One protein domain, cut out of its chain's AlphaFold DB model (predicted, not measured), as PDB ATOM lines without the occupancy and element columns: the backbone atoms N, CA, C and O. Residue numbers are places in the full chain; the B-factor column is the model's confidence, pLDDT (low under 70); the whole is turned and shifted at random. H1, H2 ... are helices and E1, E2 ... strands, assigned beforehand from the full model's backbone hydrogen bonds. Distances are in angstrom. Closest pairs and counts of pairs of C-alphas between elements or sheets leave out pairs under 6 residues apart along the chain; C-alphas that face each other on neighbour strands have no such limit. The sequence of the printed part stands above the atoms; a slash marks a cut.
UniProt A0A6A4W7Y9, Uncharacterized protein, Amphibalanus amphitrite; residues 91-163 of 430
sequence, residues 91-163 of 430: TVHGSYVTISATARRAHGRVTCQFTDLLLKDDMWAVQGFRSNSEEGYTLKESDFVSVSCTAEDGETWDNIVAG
ATOM      1  N   THR A  91     -61.407  24.947 -97.880       89.81
ATOM      2  CA  THR A  91     -62.307  23.794 -97.968       89.81
ATOM      3  C   THR A  91     -61.784  22.668 -97.089       89.81
ATOM      4  O   THR A  91     -60.571  22.486 -96.970       89.81
ATOM      5  N   VAL A  92     -62.685  21.904 -96.474       84.44
ATOM      6  CA  VAL A  92     -62.320  20.777 -95.605       84.44
ATOM      7  C   VAL A  92     -62.776  19.464 -96.227       84.44
ATOM      8  O   VAL A  92     -63.946  19.295 -96.566       84.44
ATOM      9  N   HIS A  93     -61.847  18.518 -96.349       84.31
ATOM     10  CA  HIS A  93     -62.093  17.162 -96.829       84.31
ATOM     11  C   HIS A  93     -61.479  16.154 -95.855       84.31
ATOM     12  O   HIS A  93     -60.287  15.846 -95.910       84.31
ATOM     13  N   GLY A  94     -62.303  15.641 -94.938       82.94
ATOM     14  CA  GLY A  94     -61.848  14.747 -93.872       82.94
ATOM     15  C   GLY A  94     -60.805  15.431 -92.990       82.94
ATOM     16  O   GLY A  94     -61.112  16.413 -92.319       82.94
ATOM     17  N   SER A  95     -59.571  14.927 -93.023       91.06
ATOM     18  CA  SER A  95     -58.458  15.423 -92.204       91.06
ATOM     19  C   SER A  95     -57.666  16.560 -92.862       91.06
ATOM     20  O   SER A  95     -56.665  17.000 -92.298       91.06
ATOM     21  N   TYR A  96     -58.061  17.003 -94.059       94.06
ATOM     22  CA  TYR A  96     -57.317  17.975 -94.857       94.06
ATOM     23  C   TYR A  96     -58.106  19.272 -95.012       94.06
ATOM     24  O   TYR A  96     -59.240  19.265 -95.489       94.06
ATOM     25  N   VAL A  97     -57.480  20.384 -94.649       95.12
ATOM     26  CA  VAL A  97     -57.954  21.746 -94.890       95.12
ATOM     27  C   VAL A  97     -57.117  22.317 -96.026       95.12
ATOM     28  O   VAL A  97     -55.898  22.371 -95.915       95.12
ATOM     29  N   THR A  98     -57.734  22.738 -97.123       96.81
ATOM     30  CA  THR A  98     -57.022  23.242 -98.308       96.81
ATOM     31  C   THR A  98     -57.450  24.660 -98.628       96.81
ATOM     32  O   THR A  98     -58.640  24.963 -98.583       96.81
ATOM     33  N   ILE A  99     -56.502  25.524 -98.990       97.56
ATOM     34  CA  ILE A  99     -56.820  26.886 -99.440       97.56
ATOM     35  C   ILE A  99     -57.503  26.808-100.806       97.56
ATOM     36  O   ILE A  99     -56.963  26.221-101.747       97.56
ATOM     37  N   SER A 100     -58.692  27.398-100.910       95.31
ATOM     38  CA  SER A 100     -59.560  27.256-102.071       95.31
ATOM     39  C   SER A 100     -58.956  27.941-103.300       95.31
ATOM     40  O   SER A 100     -58.412  29.047-103.243       95.31
ATOM     41  N   ALA A 101     -59.070  27.291-104.460       94.69
ATOM     42  CA  ALA A 101     -58.627  27.884-105.722       94.69
ATOM     43  C   ALA A 101     -59.438  29.141-106.082       94.69
ATOM     44  O   ALA A 101     -58.956  29.998-106.817       94.69
ATOM     45  N   THR A 102     -60.671  29.248-105.578       94.75
ATOM     46  CA  THR A 102     -61.529  30.422-105.770       94.75
ATOM     47  C   THR A 102     -60.952  31.642-105.063       94.75
ATOM     48  O   THR A 102     -60.782  32.659-105.728       94.75
ATOM     49  N   ALA A 103     -60.544  31.516-103.796       95.69
ATOM     50  CA  ALA A 103     -59.905  32.612-103.070       95.69
ATOM     51  C   ALA A 103     -58.608  33.064-103.747       95.69
ATOM     52  O   ALA A 103     -58.397  34.254-103.936       95.69
ATOM     53  N   ARG A 104     -57.781  32.125-104.231       96.19
ATOM     54  CA  ARG A 104     -56.553  32.490-104.960       96.19
ATOM     55  C   ARG A 104     -56.809  33.213-106.281       96.19
ATOM     56  O   ARG A 104     -56.043  34.084-106.673       96.19
ATOM     57  N   ARG A 105     -57.868  32.834-107.002       96.38
ATOM     58  CA  ARG A 105     -58.252  33.520-108.245       96.38
ATOM     59  C   ARG A 105     -58.781  34.926-107.986       96.38
ATOM     60  O   ARG A 105     -58.592  35.780-108.842       96.38
ATOM     61  N   ALA A 106     -59.454  35.135-106.858       95.88
ATOM     62  CA  ALA A 106     -60.016  36.427-106.483       95.88
ATOM     63  C   ALA A 106     -58.958  37.376-105.893       95.88
ATOM     64  O   ALA A 106     -58.905  38.532-106.296       95.88
ATOM     65  N   HIS A 107     -58.088  36.867-105.015       96.62
ATOM     66  CA  HIS A 107     -57.217  37.680-104.155       96.62
ATOM     67  C   HIS A 107     -55.707  37.471-104.382       96.62
ATOM     68  O   HIS A 107     -54.869  37.998-103.650       96.62
ATOM     69  N   GLY A 108     -55.321  36.676-105.386       96.19
ATOM     70  CA  GLY A 108     -53.919  36.364-105.670       96.19
ATOM     71  C   GLY A 108     -53.333  35.340-104.698       96.19
ATOM     72  O   GLY A 108     -53.965  34.334-104.359       96.19
ATOM     73  N   ARG A 109     -52.083  35.533-104.265       97.06
ATOM     74  CA  ARG A 109     -51.459  34.611-103.303       97.06
ATOM     75  C   ARG A 109     -52.120  34.736-101.926       97.06
ATOM     76  O   ARG A 109     -52.152  35.816-101.354       97.06
ATOM     77  N   VAL A 110     -52.560  33.611-101.357       98.25
ATOM     78  CA  VAL A 110     -53.194  33.542-100.029       98.25
ATOM     79  C   VAL A 110     -52.316  32.733 -99.078       98.25
ATOM     80  O   VAL A 110     -52.004  31.576 -99.356       98.25
ATOM     81  N   THR A 111     -51.950  33.327 -97.943       98.06
ATOM     82  CA  THR A 111     -51.250  32.644 -96.846       98.06
ATOM     83  C   THR A 111     -52.182  32.529 -95.652       98.06
ATOM     84  O   THR A 111     -52.750  33.532 -95.224       98.06
ATOM     85  N   CYS A 112     -52.320  31.332 -95.085       98.44
ATOM     86  CA  CYS A 112     -53.178  31.100 -93.926       98.44
ATOM     87  C   CYS A 112     -52.382  30.583 -92.728       98.44
ATOM     88  O   CYS A 112     -51.540  29.693 -92.855       98.44
ATOM     89  N   GLN A 113     -52.697  31.114 -91.553       98.44
ATOM     90  CA  GLN A 113     -52.348  30.552 -90.261       98.44
ATOM     91  C   GLN A 113     -53.462  29.613 -89.798       98.44
ATOM     92  O   GLN A 113     -54.607  30.026 -89.616       98.44
ATOM     93  N   PHE A 114     -53.098  28.363 -89.557       98.12
ATOM     94  CA  PHE A 114     -53.946  27.316 -89.005       98.12
ATOM     95  C   PHE A 114     -53.561  27.100 -87.545       98.12
ATOM     96  O   PHE A 114     -52.387  26.877 -87.249       98.12
ATOM     97  N   THR A 115     -54.530  27.198 -86.640       98.00
ATOM     98  CA  THR A 115     -54.346  26.991 -85.197       98.00
ATOM     99  C   THR A 115     -55.276  25.890 -84.707       98.00
ATOM    100  O   THR A 115     -56.493  26.072 -84.751       98.00
ATOM    101  N   ASP A 116     -54.729  24.775 -84.221       96.62
ATOM    102  CA  ASP A 116     -55.530  23.709 -83.609       96.62
ATOM    103  C   ASP A 116     -56.329  24.255 -82.415       96.62
ATOM    104  O   ASP A 116     -55.840  25.075 -81.631       96.62
ATOM    105  N   LEU A 117     -57.571  23.801 -82.267       96.75
ATOM    106  CA  LEU A 117     -58.434  24.141 -81.137       96.75
ATOM    107  C   LEU A 117     -58.594  22.914 -80.249       96.75
ATOM    108  O   LEU A 117     -59.181  21.924 -80.667       96.75
ATOM    109  N   LEU A 118     -58.095  22.971 -79.020       95.31
ATOM    110  CA  LEU A 118     -58.064  21.843 -78.091       95.31
ATOM    111  C   LEU A 118     -59.109  22.004 -76.993       95.31
ATOM    112  O   LEU A 118     -59.356  23.112 -76.509       95.31
ATOM    113  N   LEU A 119     -59.688  20.889 -76.552       93.19
ATOM    114  CA  LEU A 119     -60.541  20.863 -75.370       93.19
ATOM    115  C   LEU A 119     -59.650  20.875 -74.121       93.19
ATOM    116  O   LEU A 119     -58.912  19.922 -73.882       93.19
ATOM    117  N   LYS A 120     -59.703  21.946 -73.323       90.50
ATOM    118  CA  LYS A 120     -59.014  21.983 -72.020       90.50
ATOM    119  C   LYS A 120     -59.825  21.233 -70.967       90.50
ATOM    120  O   LYS A 120     -59.292  20.439 -70.200       90.50
ATOM    121  N   ASP A 121     -61.112  21.533 -70.937       88.69
ATOM    122  CA  ASP A 121     -62.147  20.865 -70.165       88.69
ATOM    123  C   ASP A 121     -63.481  21.079 -70.894       88.69
ATOM    124  O   ASP A 121     -63.541  21.787 -71.902       88.69
ATOM    125  N   ASP A 122     -64.570  20.508 -70.384       90.00
ATOM    126  CA  ASP A 122     -65.882  20.605 -71.036       90.00
ATOM    127  C   ASP A 122     -66.523  22.004 -71.027       90.00
ATOM    128  O   ASP A 122     -67.674  22.176 -71.432       90.00
ATOM    129  N   MET A 123     -65.818  23.013 -70.519       88.75
ATOM    130  CA  MET A 123     -66.258  24.402 -70.445       88.75
ATOM    131  C   MET A 123     -65.380  25.332 -71.288       88.75
ATOM    132  O   MET A 123     -65.839  26.411 -71.667       88.75
ATOM    133  N   TRP A 124     -64.140  24.938 -71.592       90.81
ATOM    134  CA  TRP A 124     -63.155  25.800 -72.238       90.81
ATOM    135  C   TRP A 124     -62.401  25.100 -73.371       90.81
ATOM    136  O   TRP A 124     -61.753  24.071 -73.185       90.81
ATOM    137  N   ALA A 125     -62.403  25.746 -74.539       94.25
ATOM    138  CA  ALA A 125     -61.477  25.465 -75.628       94.25
ATOM    139  C   ALA A 125     -60.250  26.388 -75.530       94.25
ATOM    140  O   ALA A 125     -60.371  27.557 -75.144       94.25
ATOM    141  N   VAL A 126     -59.079  25.868 -75.891       95.50
ATOM    142  CA  VAL A 126     -57.802  26.592 -75.928       95.50
ATOM    143  C   VAL A 126     -57.133  26.435 -77.291       95.50
ATOM    144  O   VAL A 126     -57.439  25.513 -78.038       95.50
ATOM    145  N   GLN A 127     -56.229  27.350 -77.625       95.88
ATOM    146  CA  GLN A 127     -55.431  27.259 -78.846       95.88
ATOM    147  C   GLN A 127     -54.235  26.328 -78.626       95.88
ATOM    148  O   GLN A 127     -53.562  26.426 -77.599       95.88
ATOM    149  N   GLY A 128     -53.992  25.449 -79.591       94.69
ATOM    150  CA  GLY A 128     -52.865  24.526 -79.643       94.69
ATOM    151  C   GLY A 128     -51.816  24.957 -80.667       94.69
ATOM    152  O   GLY A 128     -51.503  26.146 -80.806       94.69
ATOM    153  N   PHE A 129     -51.267  23.970 -81.376       93.94
ATOM    154  CA  PHE A 129     -50.245  24.164 -82.398       93.94
ATOM    155  C   PHE A 129     -50.683  25.144 -83.497       93.94
ATOM    156  O   PHE A 129     -51.841  25.165 -83.918       93.94
ATOM    157  N   ARG A 130     -49.730  25.958 -83.966       96.31
ATOM    158  CA  ARG A 130     -49.924  26.932 -85.044       96.31
ATOM    159  C   ARG A 130     -48.992  26.632 -86.205       96.31
ATOM    160  O   ARG A 130     -47.797  26.432 -86.004       96.31
ATOM    161  N   SER A 131     -49.515  26.701 -87.422       96.06
ATOM    162  CA  SER A 131     -48.717  26.606 -88.646       96.06
ATOM    163  C   SER A 131     -49.198  27.576 -89.706       96.06
ATOM    164  O   SER A 131     -50.400  27.695 -89.928       96.06
ATOM    165  N   ASN A 132     -48.257  28.207 -90.399       97.69
ATOM    166  CA  ASN A 132     -48.547  29.005 -91.582       97.69
ATOM    167  C   ASN A 132     -48.326  28.148 -92.830       97.69
ATOM    168  O   ASN A 132     -47.356  27.392 -92.892       97.69
ATOM    169  N   SER A 133     -49.216  28.258 -93.810       97.12
ATOM    170  CA  SER A 133     -49.125  27.515 -95.064       97.12
ATOM    171  C   SER A 133     -49.827  28.268 -96.189       97.12
ATOM    172  O   SER A 133     -50.841  28.932 -95.971       97.12
ATOM    173  N   GLU A 134     -49.283  28.137 -97.396       96.50
ATOM    174  CA  GLU A 134     -49.900  28.606 -98.639       96.50
ATOM    175  C   GLU A 134     -50.643  27.482 -99.370       96.50
ATOM    176  O   GLU A 134     -51.212  27.720-100.426       96.50
ATOM    177  N   GLU A 135     -50.665  26.252 -98.853       94.56
ATOM    178  CA  GLU A 135     -51.365  25.117 -99.479       94.56
ATOM    179  C   GLU A 135     -52.590  24.689 -98.669       94.56
ATOM    180  O   GLU A 135     -53.685  24.512 -99.211       94.56
ATOM    181  N   GLY A 136     -52.415  24.568 -97.357       95.62
ATOM    182  CA  GLY A 136     -53.398  23.983 -96.459       95.62
ATOM    183  C   GLY A 136     -52.783  23.426 -95.178       95.62
ATOM    184  O   GLY A 136     -51.607  23.648 -94.879       95.62
ATOM    185  N   TYR A 137     -53.584  22.675 -94.433       97.31
ATOM    186  CA  TYR A 137     -53.234  22.054 -93.164       97.31
ATOM    187  C   TYR A 137     -53.820  20.649 -93.066       97.31
ATOM    188  O   TYR A 137     -54.955  20.407 -93.467       97.31
ATOM    189  N   THR A 138     -53.053  19.717 -92.509       96.31
ATOM    190  CA  THR A 138     -53.576  18.403 -92.117       96.31
ATOM    191  C   THR A 138     -53.820  18.435 -90.620       96.31
ATOM    192  O   THR A 138     -52.896  18.761 -89.881       96.31
ATOM    193  N   LEU A 139     -55.037  18.105 -90.193       91.56
ATOM    194  CA  LEU A 139     -55.431  18.062 -88.784       91.56
ATOM    195  C   LEU A 139     -54.500  17.138 -87.985       91.56
ATOM    196  O   LEU A 139     -54.236  16.017 -88.423       91.56
ATOM    197  N   LYS A 140     -54.008  17.606 -86.828       90.50
ATOM    198  CA  LYS A 140     -53.048  16.868 -85.986       90.50
ATOM    199  C   LYS A 140     -53.549  16.674 -84.569       90.50
ATOM    200  O   LYS A 140     -53.727  15.549 -84.121       90.50
ATOM    201  N   GLU A 141     -53.795  17.759 -83.845       91.75
ATOM    202  CA  GLU A 141     -54.140  17.671 -82.421       91.75
ATOM    203  C   GLU A 141     -55.652  17.750 -82.178       91.75
ATOM    204  O   GLU A 141     -56.132  17.251 -81.157       91.75
ATOM    205  N   SER A 142     -56.413  18.264 -83.148       93.75
ATOM    206  CA  SER A 142     -57.864  18.412 -83.064       93.75
ATOM    207  C   SER A 142     -58.572  18.153 -84.389       93.75
ATOM    208  O   SER A 142     -57.984  18.290 -85.458       93.75
ATOM    209  N   ASP A 143     -59.868  17.856 -84.308       93.06
ATOM    210  CA  ASP A 143     -60.797  17.904 -85.442       93.06
ATOM    211  C   ASP A 143     -61.093  19.349 -85.898       93.06
ATOM    212  O   ASP A 143     -61.688  19.564 -86.955       93.06
ATOM    213  N   PHE A 144     -60.706  20.349 -85.101       95.12
ATOM    214  CA  PHE A 144     -61.143  21.734 -85.259       95.12
ATOM    215  C   PHE A 144     -59.966  22.698 -85.303       95.12
ATOM    216  O   PHE A 144     -59.055  22.632 -84.474       95.12
ATOM    217  N   VAL A 145     -60.020  23.641 -86.243       96.56
ATOM    218  CA  VAL A 145     -58.937  24.595 -86.494       96.56
ATOM    219  C   VAL A 145     -59.507  25.994 -86.665       96.56
ATOM    220  O   VAL A 145     -60.473  26.205 -87.395       96.56
ATOM    221  N   SER A 146     -58.883  26.968 -86.007       97.44
ATOM    222  CA  SER A 146     -59.065  28.382 -86.323       97.44
ATOM    223  C   SER A 146     -58.141  28.744 -87.478       97.44
ATOM    224  O   SER A 146     -56.935  28.500 -87.412       97.44
ATOM    225  N   VAL A 147     -58.700  29.344 -88.519       97.88
ATOM    226  CA  VAL A 147     -57.990  29.749 -89.729       97.88
ATOM    227  C   VAL A 147     -58.008  31.266 -89.812       97.88
ATOM    228  O   VAL A 147     -59.064  31.869 -89.664       97.88
ATOM    229  N   SER A 148     -56.850  31.871 -90.049       98.00
ATOM    230  CA  SER A 148     -56.709  33.297 -90.342       98.00
ATOM    231  C   SER A 148     -55.824  33.448 -91.567       98.00
ATOM    232  O   SER A 148     -54.666  33.043 -91.542       98.00
ATOM    233  N   CYS A 149     -56.355  34.020 -92.634       98.25
ATOM    234  CA  CYS A 149     -55.700  34.173 -93.918       98.25
ATOM    235  C   CYS A 149     -55.466  35.644 -94.248       98.25
ATOM    236  O   CYS A 149     -56.256  36.515 -93.884       98.25
ATOM    237  N   THR A 150     -54.390  35.895 -94.981       98.19
ATOM    238  CA  THR A 150     -54.077  37.188 -95.585       98.19
ATOM    239  C   THR A 150     -53.701  36.952 -97.037       98.19
ATOM    240  O   THR A 150     -52.912  36.047 -97.341       98.19
ATOM    241  N   ALA A 151     -54.299  37.734 -97.926       97.88
ATOM    242  CA  ALA A 151     -54.039  37.671 -99.350       97.88
ATOM    243  C   ALA A 151     -53.078  38.771 -99.823       97.88
ATOM    244  O   ALA A 151     -52.685  39.660 -99.066       97.88
ATOM    245  N   GLU A 152     -52.653  38.676-101.080       96.62
ATOM    246  CA  GLU A 152     -51.697  39.588-101.711       96.62
ATOM    247  C   GLU A 152     -52.266  40.995-101.921       96.62
ATOM    248  O   GLU A 152     -51.528  41.974-101.829       96.62
ATOM    249  N   ASP A 153     -53.576  41.096-102.142       96.69
ATOM    250  CA  ASP A 153     -54.315  42.359-102.228       96.69
ATOM    251  C   ASP A 153     -54.531  43.045-100.863       96.69
ATOM    252  O   ASP A 153     -55.023  44.172-100.810       96.69
ATOM    253  N   GLY A 154     -54.107  42.408 -99.766       96.38
ATOM    254  CA  GLY A 154     -54.235  42.909 -98.400       96.38
ATOM    255  C   GLY A 154     -55.535  42.509 -97.699       96.38
ATOM    256  O   GLY A 154     -55.673  42.793 -96.508       96.38
ATOM    257  N   GLU A 155     -56.455  41.826 -98.388       97.00
ATOM    258  CA  GLU A 155     -57.688  41.331 -97.781       97.00
ATOM    259  C   GLU A 155     -57.405  40.207 -96.779       97.00
ATOM    260  O   GLU A 155     -56.417  39.462 -96.861       97.00
ATOM    261  N   THR A 156     -58.297  40.086 -95.799       96.81
ATOM    262  CA  THR A 156     -58.174  39.095 -94.728       96.81
ATOM    263  C   THR A 156     -59.441  38.278 -94.590       96.81
ATOM    264  O   THR A 156     -60.549  38.770 -94.792       96.81
ATOM    265  N   TRP A 157     -59.269  37.020 -94.201       96.62
ATOM    266  CA  TRP A 157     -60.376  36.101 -93.985       96.62
ATOM    267  C   TRP A 157     -60.086  35.232 -92.774       96.62
ATOM    268  O   TRP A 157     -59.006  34.653 -92.671       96.62
ATOM    269  N   ASP A 158     -61.042  35.100 -91.865       96.19
ATOM    270  CA  ASP A 158     -60.918  34.212 -90.716       96.19
ATOM    271  C   ASP A 158     -62.165  33.351 -90.544       96.19
ATOM    272  O   ASP A 158     -63.287  33.781 -90.810       96.19
ATOM    273  N   ASN A 159     -61.983  32.114 -90.106       94.88
ATOM    274  CA  ASN A 159     -63.096  31.246 -89.755       94.88
ATOM    275  C   ASN A 159     -62.637  30.138 -88.810       94.88
ATOM    276  O   ASN A 159     -61.446  29.864 -88.670       94.88
ATOM    277  N   ILE A 160     -63.593  29.460 -88.190       94.19
ATOM    278  CA  ILE A 160     -63.350  28.204 -87.490       94.19
ATOM    279  C   ILE A 160     -63.920  27.094 -88.356       94.19
ATOM    280  O   ILE A 160     -65.071  27.162 -88.781       94.19
ATOM    281  N   VAL A 161     -63.108  26.077 -88.621       91.00
ATOM    282  CA  VAL A 161     -63.487  24.960 -89.483       91.00
ATOM    283  C   VAL A 161     -63.438  23.648 -88.716       91.00
ATOM    284  O   VAL A 161     -62.591  23.453 -87.840       91.00
ATOM    285  N   ALA A 162     -64.361  22.754 -89.061       89.31
ATOM    286  CA  ALA A 162     -64.435  21.400 -88.539       89.31
ATOM    287  C   ALA A 162     -64.102  20.395 -89.642       89.31
ATOM    288  O   ALA A 162     -64.624  20.479 -90.753       89.31
ATOM    289  N   GLY A 163     -63.236  19.441 -89.321       86.88
ATOM    290  CA  GLY A 163     -62.981  18.258 -90.128       86.88
ATOM    291  C   GLY A 163     -63.072  16.996 -89.284       86.88
ATOM    292  O   GLY A 163     -63.674  16.981 -88.214       86.88
TER     293      GLY A 163
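Overview. This is residues 91 to 163 of the 430 residues of an uncharacterized protein of Amphibalanus amphitrite (UniProt A0A6A4W7Y9). A long, strongly twisted sheet of four strands, E4 E3 E6 E7, is partly face to face with a small sheet, E1 E2 E5, as a sandwich. The short helix H1 is at one end of the long axis and the turn between E3 and E4 at the other. The printed part has 73 residues, with one named helix and seven named strands in the order E1 E2 H1 E3 E4 E5 E6 E7; both sheets are antiparallel. It is mostly strand and compact, with a radius of gyration of the C-alphas of 12.6 A, spanning 40 by 23 by 16 A.

Arrangement. In the large sheet the inner strands E3, residues 110 to 121, and E6, residues 144 to 151, have N 113 and O 148 within hydrogen-bond range at 2.8 A. E4, residues 124 to 133, forms a hairpin with E3, with N 114 and O 131 at 2.8 A, and bends by 52 degrees at residue 129. E7, residues 156 to 162, forms a hairpin with E6, with N 149 and O 157 at 2.7 A. In the small sheet, E2, residues 96 to 99, has two neighbours: E1, residues 91 to 93, with N 91 and O 98 at 2.9 A, and E5, residues 136 to 138, with N 97 and O 137 at 2.8 A. Between the sheets, the closest C-alphas of E3 and E5 are those of Phe 114 and Tyr 137, 6.7 A. H1, residues 101 to 107, is on the large sheet, over E6, with every O i to N i+4 pair within hydrogen-bond range.

Along the chain. E3 measures 33.7 A, E4 26.8 A, E6 22.4 A and E7 19.8 A. E1 begins at C-alpha 91 (-62.307, 23.794, -97.968), and E7 ends at C-alpha 162 (-64.435, 21.400, -88.539).

Size, cuts and confidence. The C-alphas of Arg 105 and Asp 121 are the two farthest apart, 40.3 A. The printed part has no cut, its links are tight, and no printed residue is under 70 in pLDDT.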